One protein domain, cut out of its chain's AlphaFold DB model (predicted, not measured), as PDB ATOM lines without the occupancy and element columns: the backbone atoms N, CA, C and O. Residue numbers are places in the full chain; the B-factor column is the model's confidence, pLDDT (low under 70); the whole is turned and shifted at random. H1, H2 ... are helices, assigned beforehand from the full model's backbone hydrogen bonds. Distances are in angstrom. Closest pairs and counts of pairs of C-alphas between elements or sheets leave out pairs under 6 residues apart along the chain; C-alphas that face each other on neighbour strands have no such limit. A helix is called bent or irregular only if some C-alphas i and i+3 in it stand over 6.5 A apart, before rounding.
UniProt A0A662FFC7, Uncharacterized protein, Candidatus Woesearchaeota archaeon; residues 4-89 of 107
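Overview. This is residues 4 to 89 of the 107 residues of an uncharacterized protein of Candidatus Woesearchaeota archaeon (UniProt A0A662FFC7). Three helices and their links make a long, narrow, open ring with an empty middle: the long H1 forms one side, H2 and the arm H3a run back in line along the other, and the arm H3b turns across and closes the ring by crossing H1 in its earlier part. The closed side, where H3b packs on H1, is the one place where helices touch; far from it, the link of residues 44 to 50 makes the turn from H1 back to H2. The printed part has 86 residues, with three named helices in the order H1, H2, H3 and no named strand, and its class is all helix. The whole is extended, with a radius of gyration of the C-alphas of 18.8 A and spans of 60 by 30 by 16 A.

Arrangement. Start at residue 4, where H1, residues 4 to 43, begins; near residue 22 it has a kink of 32 degrees. Go on through a short link of 7 residues to H2, residues 51 to 62, which is apart from H1 and touches no helix. A tight link of 3 residues leads to H3, residues 66 to 88, assigned as one helix by its hydrogen bonds but bent: C-alphas 75 and 78 are 7.5 A apart. Its arms, H3a at residues 66 to 75 and H3b at residues 78 to 88, are about perpendicular at 84 degrees. H3a is irregular, with C-alphas 71 and 74 at 7.3 A, and it is apart from both H1 and H2. H3b touches H1, with residues 6 to 18 of H1 alone; look at Phe 10 and Gly 82, whose C-alphas are the closest of the two at 4.2 A. H1 and H3b run the same way at a steep tilt of 54 degrees. H2 and H3b are apart. In the backbone, every O i to N i+4 pair is within hydrogen-bond range in H2 and H3b, against 34 of 36 in H1 and 4 of 6 in H3a.

Along the chain. Find C-alpha 4 at (418.986, 321.769, 279.019); from there H1 runs 57.5 A to C-alpha 43 at (414.879, 305.700, 334.078). H2 measures 16.6 A from C-alpha 51 to C-alpha 62. H3a, from C-alpha 66 to C-alpha 75, and H3b, from C-alpha 78 to C-alpha 88, each measure 15.3 A. H3b ends with C-alpha 88 at (423.704, 304.855, 294.528).

Size, cuts and confidence. The two C-alphas farthest apart are those of Val 4 and Gly 45, at 60.0 A. Residues 22 to 37 of H1 stand free, and so do residues 50 to 74, of which 51 to 62 belong to H2 and 66 to 74 to H3. The printed part has no cut, and neither link is long. The mean pLDDT of the printed part is 83.5, and no printed residue is under 70.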
ATOM      1  N   VAL A   4     418.269 320.899 278.076       87.44
ATOM      2  CA  VAL A   4     418.986 321.769 279.019       87.44
ATOM      3  C   VAL A   4     418.304 321.799 280.393       87.44
ATOM      4  O   VAL A   4     418.967 321.664 281.419       87.44
ATOM      5  N   THR A   5     416.974 321.907 280.428       85.50
ATOM      6  CA  THR A   5     416.202 321.905 281.683       85.50
ATOM      7  C   THR A   5     416.244 320.544 282.382       85.50
ATOM      8  O   THR A   5     416.387 320.483 283.603       85.50
ATOM      9  N   ALA A   6     416.220 319.449 281.615       84.38
ATOM     10  CA  ALA A   6     416.376 318.096 282.145       84.38
ATOM     11  C   ALA A   6     417.767 317.857 282.739       84.38
ATOM     12  O   ALA A   6     417.876 317.321 283.842       84.38
ATOM     13  N   ALA A   7     418.819 318.313 282.055       85.38
ATOM     14  CA  ALA A   7     420.186 318.237 282.556       85.38
ATOM     15  C   ALA A   7     420.379 319.075 283.831       85.38
ATOM     16  O   ALA A   7     420.973 318.595 284.797       85.38
ATOM     17  N   GLY A   8     419.824 320.292 283.877       88.00
ATOM     18  CA  GLY A   8     419.861 321.146 285.067       88.00
ATOM     19  C   GLY A   8     419.190 320.498 286.281       88.00
ATOM     20  O   GLY A   8     419.780 320.442 287.360       88.00
ATOM     21  N   MET A   9     417.993 319.929 286.100       88.19
ATOM     22  CA  MET A   9     417.288 319.193 287.155       88.19
ATOM     23  C   MET A   9     418.046 317.943 287.608       88.19
ATOM     24  O   MET A   9     418.121 317.669 288.803       88.19
ATOM     25  N   PHE A  10     418.653 317.206 286.681       86.81
ATOM     26  CA  PHE A  10     419.453 316.028 287.009       86.81
ATOM     27  C   PHE A  10     420.662 316.384 287.887       86.81
ATOM     28  O   PHE A  10     420.887 315.758 288.925       86.81
ATOM     29  N   ILE A  11     421.412 317.428 287.518       86.50
ATOM     30  CA  ILE A  11     422.562 317.906 288.298       86.50
ATOM     31  C   ILE A  11     422.106 318.402 289.673       86.50
ATOM     32  O   ILE A  11     422.729 318.065 290.680       86.50
ATOM     33  N   ALA A  12     420.997 319.143 289.740       86.88
ATOM     34  CA  ALA A  12     420.428 319.599 291.005       86.88
ATOM     35  C   ALA A  12     420.059 318.422 291.927       86.88
ATOM     36  O   ALA A  12     420.387 318.445 293.113       86.88
ATOM     37  N   GLY A  13     419.451 317.362 291.386       86.25
ATOM     38  CA  GLY A  13     419.108 316.151 292.140       86.25
ATOM     39  C   GLY A  13     420.344 315.409 292.652       86.25
ATOM     40  O   GLY A  13     420.402 314.987 293.814       86.25
ATOM     41  N   TRP A  14     421.375 315.309 291.816       86.75
ATOM     42  CA  TRP A  14     422.659 314.723 292.193       86.75
ATOM     43  C   TRP A  14     423.329 315.494 293.341       86.75
ATOM     44  O   TRP A  14     423.769 314.902 294.331       86.75
ATOM     45  N   LEU A  15     423.335 316.825 293.262       86.19
ATOM     46  CA  LEU A  15     423.942 317.709 294.258       86.19
ATOM     47  C   LEU A  15     423.149 317.715 295.577       86.19
ATOM     48  O   LEU A  15     423.737 317.647 296.659       86.19
ATOM     49  N   ALA A  16     421.816 317.675 295.500       87.12
ATOM     50  CA  ALA A  16     420.937 317.512 296.656       87.12
ATOM     51  C   ALA A  16     421.201 316.191 297.401       87.12
ATOM     52  O   ALA A  16     421.253 316.166 298.633       87.12
ATOM     53  N   SER A  17     421.457 315.100 296.672       84.38
ATOM     54  CA  SER A  17     421.830 313.809 297.277       84.38
ATOM     55  C   SER A  17     423.132 313.888 298.054       84.38
ATOM     56  O   SER A  17     423.269 313.279 299.117       84.38
ATOM     57  N   TYR A  18     424.105 314.629 297.524       81.94
ATOM     58  CA  TYR A  18     425.381 314.837 298.189       81.94
ATOM     59  C   TYR A  18     425.202 315.610 299.502       81.94
ATOM     60  O   TYR A  18     425.695 315.168 300.542       81.94
ATOM     61  N   ALA A  19     424.425 316.698 299.487       83.75
ATOM     62  CA  ALA A  19     424.098 317.467 300.688       83.75
ATOM     63  C   ALA A  19     423.357 316.620 301.740       83.75
ATOM     64  O   ALA A  19     423.694 316.659 302.929       83.75
ATOM     65  N   LEU A  20     422.411 315.775 301.307       86.00
ATOM     66  CA  LEU A  20     421.658 314.891 302.197       86.00
ATOM     67  C   LEU A  20     422.567 313.929 302.980       86.00
ATOM     68  O   LEU A  20     422.251 313.563 304.109       86.00
ATOM     69  N   ARG A  21     423.724 313.527 302.441       77.94
ATOM     70  CA  ARG A  21     424.658 312.633 303.153       77.94
ATOM     71  C   ARG A  21     425.270 313.275 304.389       77.94
ATOM     72  O   ARG A  21     425.422 312.593 305.405       77.94
ATOM     73  N   ALA A  22     425.633 314.551 304.295       77.12
ATOM     74  CA  ALA A  22     426.149 315.305 305.430       77.12
ATOM     75  C   ALA A  22     425.046 315.489 306.482       77.12
ATOM     76  O   ALA A  22     425.249 315.183 307.658       77.12
ATOM     77  N   LEU A  23     423.847 315.865 306.025       85.94
ATOM     78  CA  LEU A  23     422.666 316.041 306.870       85.94
ATOM     79  C   LEU A  23     422.234 314.750 307.573       85.94
ATOM     80  O   LEU A  23     421.960 314.783 308.765       85.94
ATOM     81  N   LYS A  24     422.237 313.602 306.889       85.44
ATOM     82  CA  LYS A  24     421.833 312.308 307.463       85.44
ATOM     83  C   LYS A  24     422.648 311.954 308.704       85.44
ATOM     84  O   LYS A  24     422.083 311.510 309.697       85.44
ATOM     85  N   LYS A  25     423.976 312.104 308.645       81.06
ATOM     86  CA  LYS A  25     424.847 311.772 309.784       81.06
ATOM     87  C   LYS A  25     424.576 312.695 310.968       81.06
ATOM     88  O   LYS A  25     424.492 312.220 312.095       81.06
ATOM     89  N   LEU A  26     424.406 313.985 310.691       87.25
ATOM     90  CA  LEU A  26     424.113 314.993 311.701       87.25
ATOM     91  C   LEU A  26     422.744 314.749 312.356       87.25
ATOM     92  O   LEU A  26     422.645 314.704 313.577       87.25
ATOM     93  N   ALA A  27     421.710 314.512 311.549       87.75
ATOM     94  CA  ALA A  27     420.360 314.223 312.020       87.75
ATOM     95  C   ALA A  27     420.312 312.953 312.880       87.75
ATOM     96  O   ALA A  27     419.715 312.964 313.954       87.75
ATOM     97  N   LEU A  28     420.993 311.881 312.456       87.44
ATOM     98  CA  LEU A  28     421.059 310.636 313.223       87.44
ATOM     99  C   LEU A  28     421.769 310.833 314.570       87.44
ATOM    100  O   LEU A  28     421.341 310.274 315.575       87.44
ATOM    101  N   PHE A  29     422.827 311.647 314.600       90.69
ATOM    102  CA  PHE A  29     423.540 311.978 315.832       90.69
ATOM    103  C   PHE A  29     422.645 312.734 316.820       90.69
ATOM    104  O   PHE A  29     422.525 312.318 317.973       90.69
ATOM    105  N   PHE A  30     421.955 313.785 316.368       92.25
ATOM    106  CA  PHE A  30     421.036 314.542 317.220       92.25
ATOM    107  C   PHE A  30     419.855 313.698 317.705       92.25
ATOM    108  O   PHE A  30     419.550 313.723 318.896       92.25
ATOM    109  N   MET A  31     419.236 312.900 316.827       89.00
ATOM    110  CA  MET A  31     418.156 311.994 317.229       89.00
ATOM    111  C   MET A  31     418.628 310.948 318.241       89.00
ATOM    112  O   MET A  31     417.912 310.658 319.199       89.00
ATOM    113  N   GLY A  32     419.838 310.410 318.071       89.56
ATOM    114  CA  GLY A  32     420.427 309.464 319.015       89.56
ATOM    115  C   GLY A  32     420.619 310.080 320.399       89.56
ATOM    116  O   GLY A  32     420.169 309.508 321.388       89.56
ATOM    117  N   ILE A  33     421.218 311.273 320.469       93.44
ATOM    118  CA  ILE A  33     421.413 312.003 321.733       93.44
ATOM    119  C   ILE A  33     420.072 312.313 322.394       93.44
ATOM    120  O   ILE A  33     419.908 312.064 323.586       93.44
ATOM    121  N   GLN A  34     419.109 312.828 321.630       89.75
ATOM    122  CA  GLN A  34     417.787 313.165 322.149       89.75
ATOM    123  C   GLN A  34     417.073 311.931 322.709       89.75
ATOM    124  O   GLN A  34     416.513 311.987 323.801       89.75
ATOM    125  N   THR A  35     417.136 310.803 322.000       87.75
ATOM    126  CA  THR A  35     416.543 309.538 322.457       87.75
ATOM    127  C   THR A  35     417.214 309.051 323.739       87.75
ATOM    128  O   THR A  35     416.533 308.669 324.687       87.75
ATOM    129  N   LEU A  36     418.549 309.118 323.809       91.38
ATOM    130  CA  LEU A  36     419.307 308.723 324.996       91.38
ATOM    131  C   LEU A  36     418.950 309.594 326.211       91.38
ATOM    132  O   LEU A  36     418.804 309.085 327.321       91.38
ATOM    133  N   PHE A  37     418.783 310.898 325.990       90.75
ATOM    134  CA  PHE A  37     418.399 311.857 327.020       90.75
ATOM    135  C   PHE A  37     417.002 311.564 327.581       90.75
ATOM    136  O   PHE A  37     416.825 311.516 328.797       90.75
ATOM    137  N   LEU A  38     416.027 311.292 326.708       87.69
ATOM    138  CA  LEU A  38     414.671 310.916 327.117       87.69
ATOM    139  C   LEU A  38     414.655 309.603 327.911       87.69
ATOM    140  O   LEU A  38     414.021 309.537 328.961       87.69
ATOM    141  N   LEU A  39     415.413 308.596 327.469       87.81
ATOM    142  CA  LEU A  39     415.500 307.304 328.152       87.81
ATOM    143  C   LEU A  39     416.152 307.421 329.543       87.81
ATOM    144  O   LEU A  39     415.763 306.730 330.484       87.81
ATOM    145  N   MET A  40     417.142 308.309 329.703       89.94
ATOM    146  CA  MET A  40     417.726 308.585 331.019       89.94
ATOM    147  C   MET A  40     416.720 309.230 331.976       89.94
ATOM    148  O   MET A  40     416.679 308.849 333.146       89.94
ATOM    149  N   LEU A  41     415.907 310.172 331.493       87.75
ATOM    150  CA  LEU A  41     414.878 310.836 332.299       87.75
ATOM    151  C   LEU A  41     413.731 309.888 332.675       87.75
ATOM    152  O   LEU A  41     413.229 309.952 333.798       87.75
ATOM    153  N   GLU A  42     413.367 308.975 331.775       88.00
ATOM    154  CA  GLU A  42     412.421 307.892 332.059       88.00
ATOM    155  C   GLU A  42     412.962 306.954 333.144       88.00
ATOM    156  O   GLU A  42     412.269 306.665 334.116       88.00
ATOM    157  N   ARG A  43     414.241 306.552 333.057       86.00
ATOM    158  CA  ARG A  43     414.879 305.700 334.078       86.00
ATOM    159  C   ARG A  43     414.941 306.364 335.459       86.00
ATOM    160  O   ARG A  43     414.922 305.665 336.468       86.00
ATOM    161  N   GLN A  44     415.026 307.692 335.513       88.94
ATOM    162  CA  GLN A  44     414.978 308.466 336.759       88.94
ATOM    163  C   GLN A  44     413.548 308.653 337.296       88.94
ATOM    164  O   GLN A  44     413.379 309.186 338.389       88.94
ATOM    165  N   GLY A  45     412.524 308.219 336.551       84.44
ATOM    166  CA  GLY A  45     411.117 308.338 336.936       84.44
ATOM    167  C   GLY A  45     410.556 309.757 336.832       84.44
ATOM    168  O   GLY A  45     409.475 310.017 337.349       84.44
ATOM    169  N   ILE A  46     411.273 310.680 336.178       84.25
ATOM    170  CA  ILE A  46     410.857 312.085 336.037       84.25
ATOM    171  C   ILE A  46     409.766 312.214 334.963       84.25
ATOM    172  O   ILE A  46     408.887 313.066 335.067       84.25
ATOM    173  N   ILE A  47     409.820 311.372 333.925       84.81
ATOM    174  CA  ILE A  47     408.930 311.432 332.760       84.81
ATOM    175  C   ILE A  47     408.452 310.017 332.420       84.81
ATOM    176  O   ILE A  47     409.233 309.073 332.484       84.81
ATOM    177  N   ASN A  48     407.186 309.873 332.029       82.31
ATOM    178  CA  ASN A  48     406.634 308.641 331.464       82.31
ATOM    179  C   ASN A  48     406.362 308.867 329.969       82.31
ATOM    180  O   ASN A  48     405.623 309.786 329.605       82.31
ATOM    181  N   ILE A  49     406.997 308.076 329.105       78.94
ATOM    182  CA  ILE A  49     406.916 308.246 327.654       78.94
ATOM    183  C   ILE A  49     405.696 307.487 327.126       78.94
ATOM    184  O   ILE A  49     405.632 306.261 327.173       78.94
ATOM    185  N   ASN A  50     404.727 308.211 326.559       84.25
ATOM    186  CA  ASN A  50     403.608 307.589 325.856       84.25
ATOM    187  C   ASN A  50     404.016 307.200 324.428       84.25
ATOM    188  O   ASN A  50     403.892 307.980 323.481       84.25
ATOM    189  N   TYR A  51     404.472 305.960 324.274       80.94
ATOM    190  CA  TYR A  51     404.891 305.398 322.989       80.94
ATOM    191  C   TYR A  51     403.781 305.373 321.923       80.94
ATOM    192  O   TYR A  51     404.084 305.450 320.732       80.94
ATOM    193  N   ALA A  52     402.503 305.318 322.318       83.44
ATOM    194  CA  ALA A  52     401.386 305.302 321.370       83.44
ATOM    195  C   ALA A  52     401.229 306.642 320.635       83.44
ATOM    196  O   ALA A  52     400.913 306.672 319.446       83.44
ATOM    197  N   GLU A  53     401.494 307.752 321.323       82.88
ATOM    198  CA  GLU A  53     401.389 309.087 320.731       82.88
ATOM    199  C   GLU A  53     402.563 309.376 319.784       82.88
ATOM    200  O   GLU A  53     402.383 309.954 318.713       82.88
ATOM    201  N   ILE A  54     403.758 308.880 320.125       83.00
ATOM    202  CA  ILE A  54     404.932 308.935 319.241       83.00
ATOM    203  C   ILE A  54     404.644 308.188 317.936       83.00
ATOM    204  O   ILE A  54     404.945 308.694 316.856       83.00
ATOM    205  N   TRP A  55     404.032 307.006 318.024       83.25
ATOM    206  CA  TRP A  55     403.691 306.216 316.845       83.25
ATOM    207  C   TRP A  55     402.701 306.941 315.926       83.25
ATOM    208  O   TRP A  55     402.936 307.027 314.723       83.25
ATOM    209  N   ARG A  56     401.657 307.562 316.490       84.75
ATOM    210  CA  ARG A  56     400.698 308.375 315.722       84.75
ATOM    211  C   ARG A  56     401.346 309.574 315.038       84.75
ATOM    212  O   ARG A  56     401.022 309.874 313.891       84.75
ATOM    213  N   ALA A  57     402.271 310.251 315.717       82.81
ATOM    214  CA  ALA A  57     403.005 311.368 315.130       82.81
ATOM    215  C   ALA A  57     403.890 310.915 313.955       82.81
ATOM    216  O   ALA A  57     403.956 311.594 312.930       82.81
ATOM    217  N   ILE A  58     404.529 309.747 314.076       82.94
ATOM    218  CA  ILE A  58     405.316 309.142 312.995       82.94
ATOM    219  C   ILE A  58     404.411 308.745 311.821       82.94
ATOM    220  O   ILE A  58     404.739 309.053 310.676       82.94
ATOM    221  N   GLU A  59     403.260 308.122 312.085       84.31
ATOM    222  CA  GLU A  59     402.274 307.778 311.053       84.31
ATOM    223  C   GLU A  59     401.773 309.019 310.306       84.31
ATOM    224  O   GLU A  59     401.767 309.022 309.076       84.31
ATOM    225  N   GLY A  60     401.447 310.102 311.018       80.38
ATOM    226  CA  GLY A  60     401.030 311.370 310.412       80.38
ATOM    227  C   GLY A  60     402.119 312.036 309.561       80.38
ATOM    228  O   GLY A  60     401.826 312.676 308.553       80.38
ATOM    229  N   PHE A  61     403.395 311.850 309.912       75.81
ATOM    230  CA  PHE A  61     404.516 312.329 309.097       75.81
ATOM    231  C   PHE A  61     404.751 311.454 307.853       75.81
ATOM    232  O   PHE A  61     405.214 311.939 306.821       75.81
ATOM    233  N   LEU A  62     404.427 310.160 307.940       74.75
ATOM    234  CA  LEU A  62     404.545 309.187 306.851       74.75
ATOM    235  C   LEU A  62     403.337 309.181 305.906       74.75
ATOM    236  O   LEU A  62     403.439 308.635 304.803       74.75
ATOM    237  N   THR A  63     402.208 309.787 306.284       75.31
ATOM    238  CA  THR A  63     401.072 310.011 305.381       75.31
ATOM    239  C   THR A  63     401.409 311.087 304.354       75.31
ATOM    240  O   THR A  63     400.977 312.234 304.425       75.31
ATOM    241  N   PHE A  64     402.203 310.703 303.360       70.25
ATOM    242  CA  PHE A  64     402.448 311.521 302.188       70.25
ATOM    243  C   PHE A  64     401.173 311.640 301.353       70.25
ATOM    244  O   PHE A  64     400.501 310.647 301.059       70.25
ATOM    245  N   ASN A  65     400.859 312.865 300.935       75.50
ATOM    246  CA  ASN A  65     399.668 313.145 300.150       75.50
ATOM    247  C   ASN A  65     399.860 312.619 298.713       75.50
ATOM    248  O   ASN A  65     400.542 313.234 297.888       75.50
ATOM    249  N   LYS A  66     399.314 311.429 298.436       71.75
ATOM    250  CA  LYS A  66     399.552 310.670 297.193       71.75
ATOM    251  C   LYS A  66     399.143 311.447 295.939       71.75
ATOM    252  O   LYS A  66     399.793 311.315 294.906       71.75
ATOM    253  N   GLU A  67     398.116 312.283 296.046       75.56
ATOM    254  CA  GLU A  67     397.604 313.112 294.947       75.56
ATOM    255  C   GLU A  67     398.621 314.166 294.495       75.56
ATOM    256  O   GLU A  67     398.858 314.336 293.300       75.56
ATOM    257  N   ILE A  68     399.297 314.808 295.452       73.50
ATOM    258  CA  ILE A  68     400.344 315.797 295.173       73.50
ATOM    259  C   ILE A  68     401.532 315.102 294.501       73.50
ATOM    260  O   ILE A  68     402.067 315.587 293.508       73.50
ATOM    261  N   ILE A  69     401.917 313.922 294.993       72.44
ATOM    262  CA  ILE A  69     403.032 313.166 294.415       72.44
ATOM    263  C   ILE A  69     402.731 312.773 292.967       72.44
ATOM    264  O   ILE A  69     403.588 312.981 292.114       72.44
ATOM    265  N   LEU A  70     401.532 312.260 292.666       77.06
ATOM    266  CA  LEU A  70     401.159 311.873 291.299       77.06
ATOM    267  C   LEU A  70     401.151 313.063 290.330       77.06
ATOM    268  O   LEU A  70     401.593 312.914 289.192       77.06
ATOM    269  N   ALA A  71     400.697 314.237 290.776       77.94
ATOM    270  CA  ALA A  71     400.638 315.437 289.942       77.94
ATOM    271  C   ALA A  71     402.033 315.958 289.543       77.94
ATOM    272  O   ALA A  71     402.241 316.384 288.407       77.94
ATOM    273  N   TYR A  72     403.008 315.890 290.454       76.75
ATOM    274  CA  TYR A  72     404.370 316.389 290.217       76.75
ATOM    275  C   TYR A  72     405.360 315.307 289.766       76.75
ATOM    276  O   TYR A  72     406.486 315.627 289.368       76.75
ATOM    277  N   LEU A  73     404.959 314.032 289.776       77.94
ATOM    278  CA  LEU A  73     405.789 312.910 289.346       77.94
ATOM    279  C   LEU A  73     406.386 313.095 287.940       77.94
ATOM    280  O   LEU A  73     407.605 312.988 287.830       77.94
ATOM    281  N   PRO A  74     405.615 313.430 286.878       79.50
ATOM    282  CA  PRO A  74     406.163 313.511 285.518       79.50
ATOM    283  C   PRO A  74     407.190 314.638 285.336       79.50
ATOM    284  O   PRO A  74     408.098 314.515 284.515       79.50
ATOM    285  N   TYR A  75     407.096 315.708 286.127       79.12
ATOM    286  CA  TYR A  75     408.025 316.841 286.079       79.12
ATOM    287  C   TYR A  75     409.279 316.626 286.934       79.12
ATOM    288  O   TYR A  75     410.322 317.222 286.673       79.12
ATOM    289  N   SER A  76     409.199 315.762 287.946       79.69
ATOM    290  CA  SER A  76     410.296 315.487 288.879       79.69
ATOM    291  C   SER A  76     411.143 314.271 288.494       79.69
ATOM    292  O   SER A  76     412.179 314.050 289.119       79.69
ATOM    293  N   ILE A  77     410.785 313.522 287.442       85.56
ATOM    294  CA  ILE A  77     411.535 312.333 286.988       85.56
ATOM    295  C   ILE A  77     413.040 312.616 286.821       85.56
ATOM    296  O   ILE A  77     413.835 311.860 287.381       85.56
ATOM    297  N   PRO A  78     413.482 313.688 286.131       85.75
ATOM    298  CA  PRO A  78     414.914 313.924 285.913       85.75
ATOM    299  C   PRO A  78     415.654 314.278 287.208       85.75
ATOM    300  O   PRO A  78     416.794 313.859 287.406       85.75
ATOM    301  N   LEU A  79     414.981 314.989 288.116       86.38
ATOM    302  CA  LEU A  79     415.481 315.308 289.453       86.38
ATOM    303  C   LEU A  79     415.641 314.035 290.297       86.38
ATOM    304  O   LEU A  79     416.694 313.823 290.893       86.38
ATOM    305  N   ILE A  80     414.623 313.170 290.316       85.69
ATOM    306  CA  ILE A  80     414.632 311.898 291.053       85.69
ATOM    307  C   ILE A  80     415.695 310.959 290.479       85.69
ATOM    308  O   ILE A  80     416.422 310.328 291.242       85.69
ATOM    309  N   ALA A  81     415.838 310.895 289.155       86.06
ATOM    310  CA  ALA A  81     416.874 310.104 288.498       86.06
ATOM    311  C   ALA A  81     418.281 310.593 288.877       86.06
ATOM    312  O   ALA A  81     419.121 309.791 289.285       86.06
ATOM    313  N   GLY A  82     418.527 311.907 288.821       84.38
ATOM    314  CA  GLY A  82     419.792 312.503 289.264       84.38
ATOM    315  C   GLY A  82     420.070 312.258 290.742       84.38
ATOM    316  O   GLY A  82     421.197 311.936 291.128       84.38
ATOM    317  N   PHE A  83     419.023 312.316 291.563       86.25
ATOM    318  CA  PHE A  83     419.108 312.031 292.985       86.25
ATOM    319  C   PHE A  83     419.438 310.554 293.267       86.25
ATOM    320  O   PHE A  83     420.369 310.237 294.008       86.25
ATOM    321  N   ALA A  84     418.749 309.621 292.611       84.75
ATOM    322  CA  ALA A  84     419.008 308.189 292.739       84.75
ATOM    323  C   ALA A  84     420.443 307.835 292.317       84.75
ATOM    324  O   ALA A  84     421.136 307.110 293.034       84.75
ATOM    325  N   VAL A  85     420.929 308.408 291.211       85.31
ATOM    326  CA  VAL A  85     422.323 308.247 290.769       85.31
ATOM    327  C   VAL A  85     423.290 308.806 291.812       85.31
ATOM    328  O   VAL A  85     424.261 308.140 292.174       85.31
ATOM    329  N   GLY A  86     423.006 309.993 292.351       79.75
ATOM    330  CA  GLY A  86     423.808 310.611 293.405       79.75
ATOM    331  C   GLY A  86     423.873 309.784 294.674       79.75
ATOM    332  O   GLY A  86     424.931 309.732 295.298       79.75
ATOM    333  N   LEU A  87     422.792 309.092 295.032       79.31
ATOM    334  CA  LEU A  87     422.706 308.221 296.199       79.31
ATOM    335  C   LEU A  87     423.454 306.893 295.982       79.31
ATOM    336  O   LEU A  87     424.276 306.539 296.831       79.31
ATOM    337  N   VAL A  88     423.218 306.216 294.848       78.62
ATOM    338  CA  VAL A  88     423.704 304.855 294.528       78.62
ATOM    339  C   VAL A  88     425.154 304.816 294.047       78.62
ATOM    340  O   VAL A  88     425.845 303.838 294.326       78.62
ATOM    341  N   PHE A  89     425.653 305.866 293.387       70.94
ATOM    342  CA  PHE A  89     427.039 305.945 292.908       70.94
ATOM    343  C   PHE A  89     427.876 306.913 293.766       70.94
ATOM    344  O   PHE A  89     428.237 308.005 293.328       70.94
TER     345      PHE A  89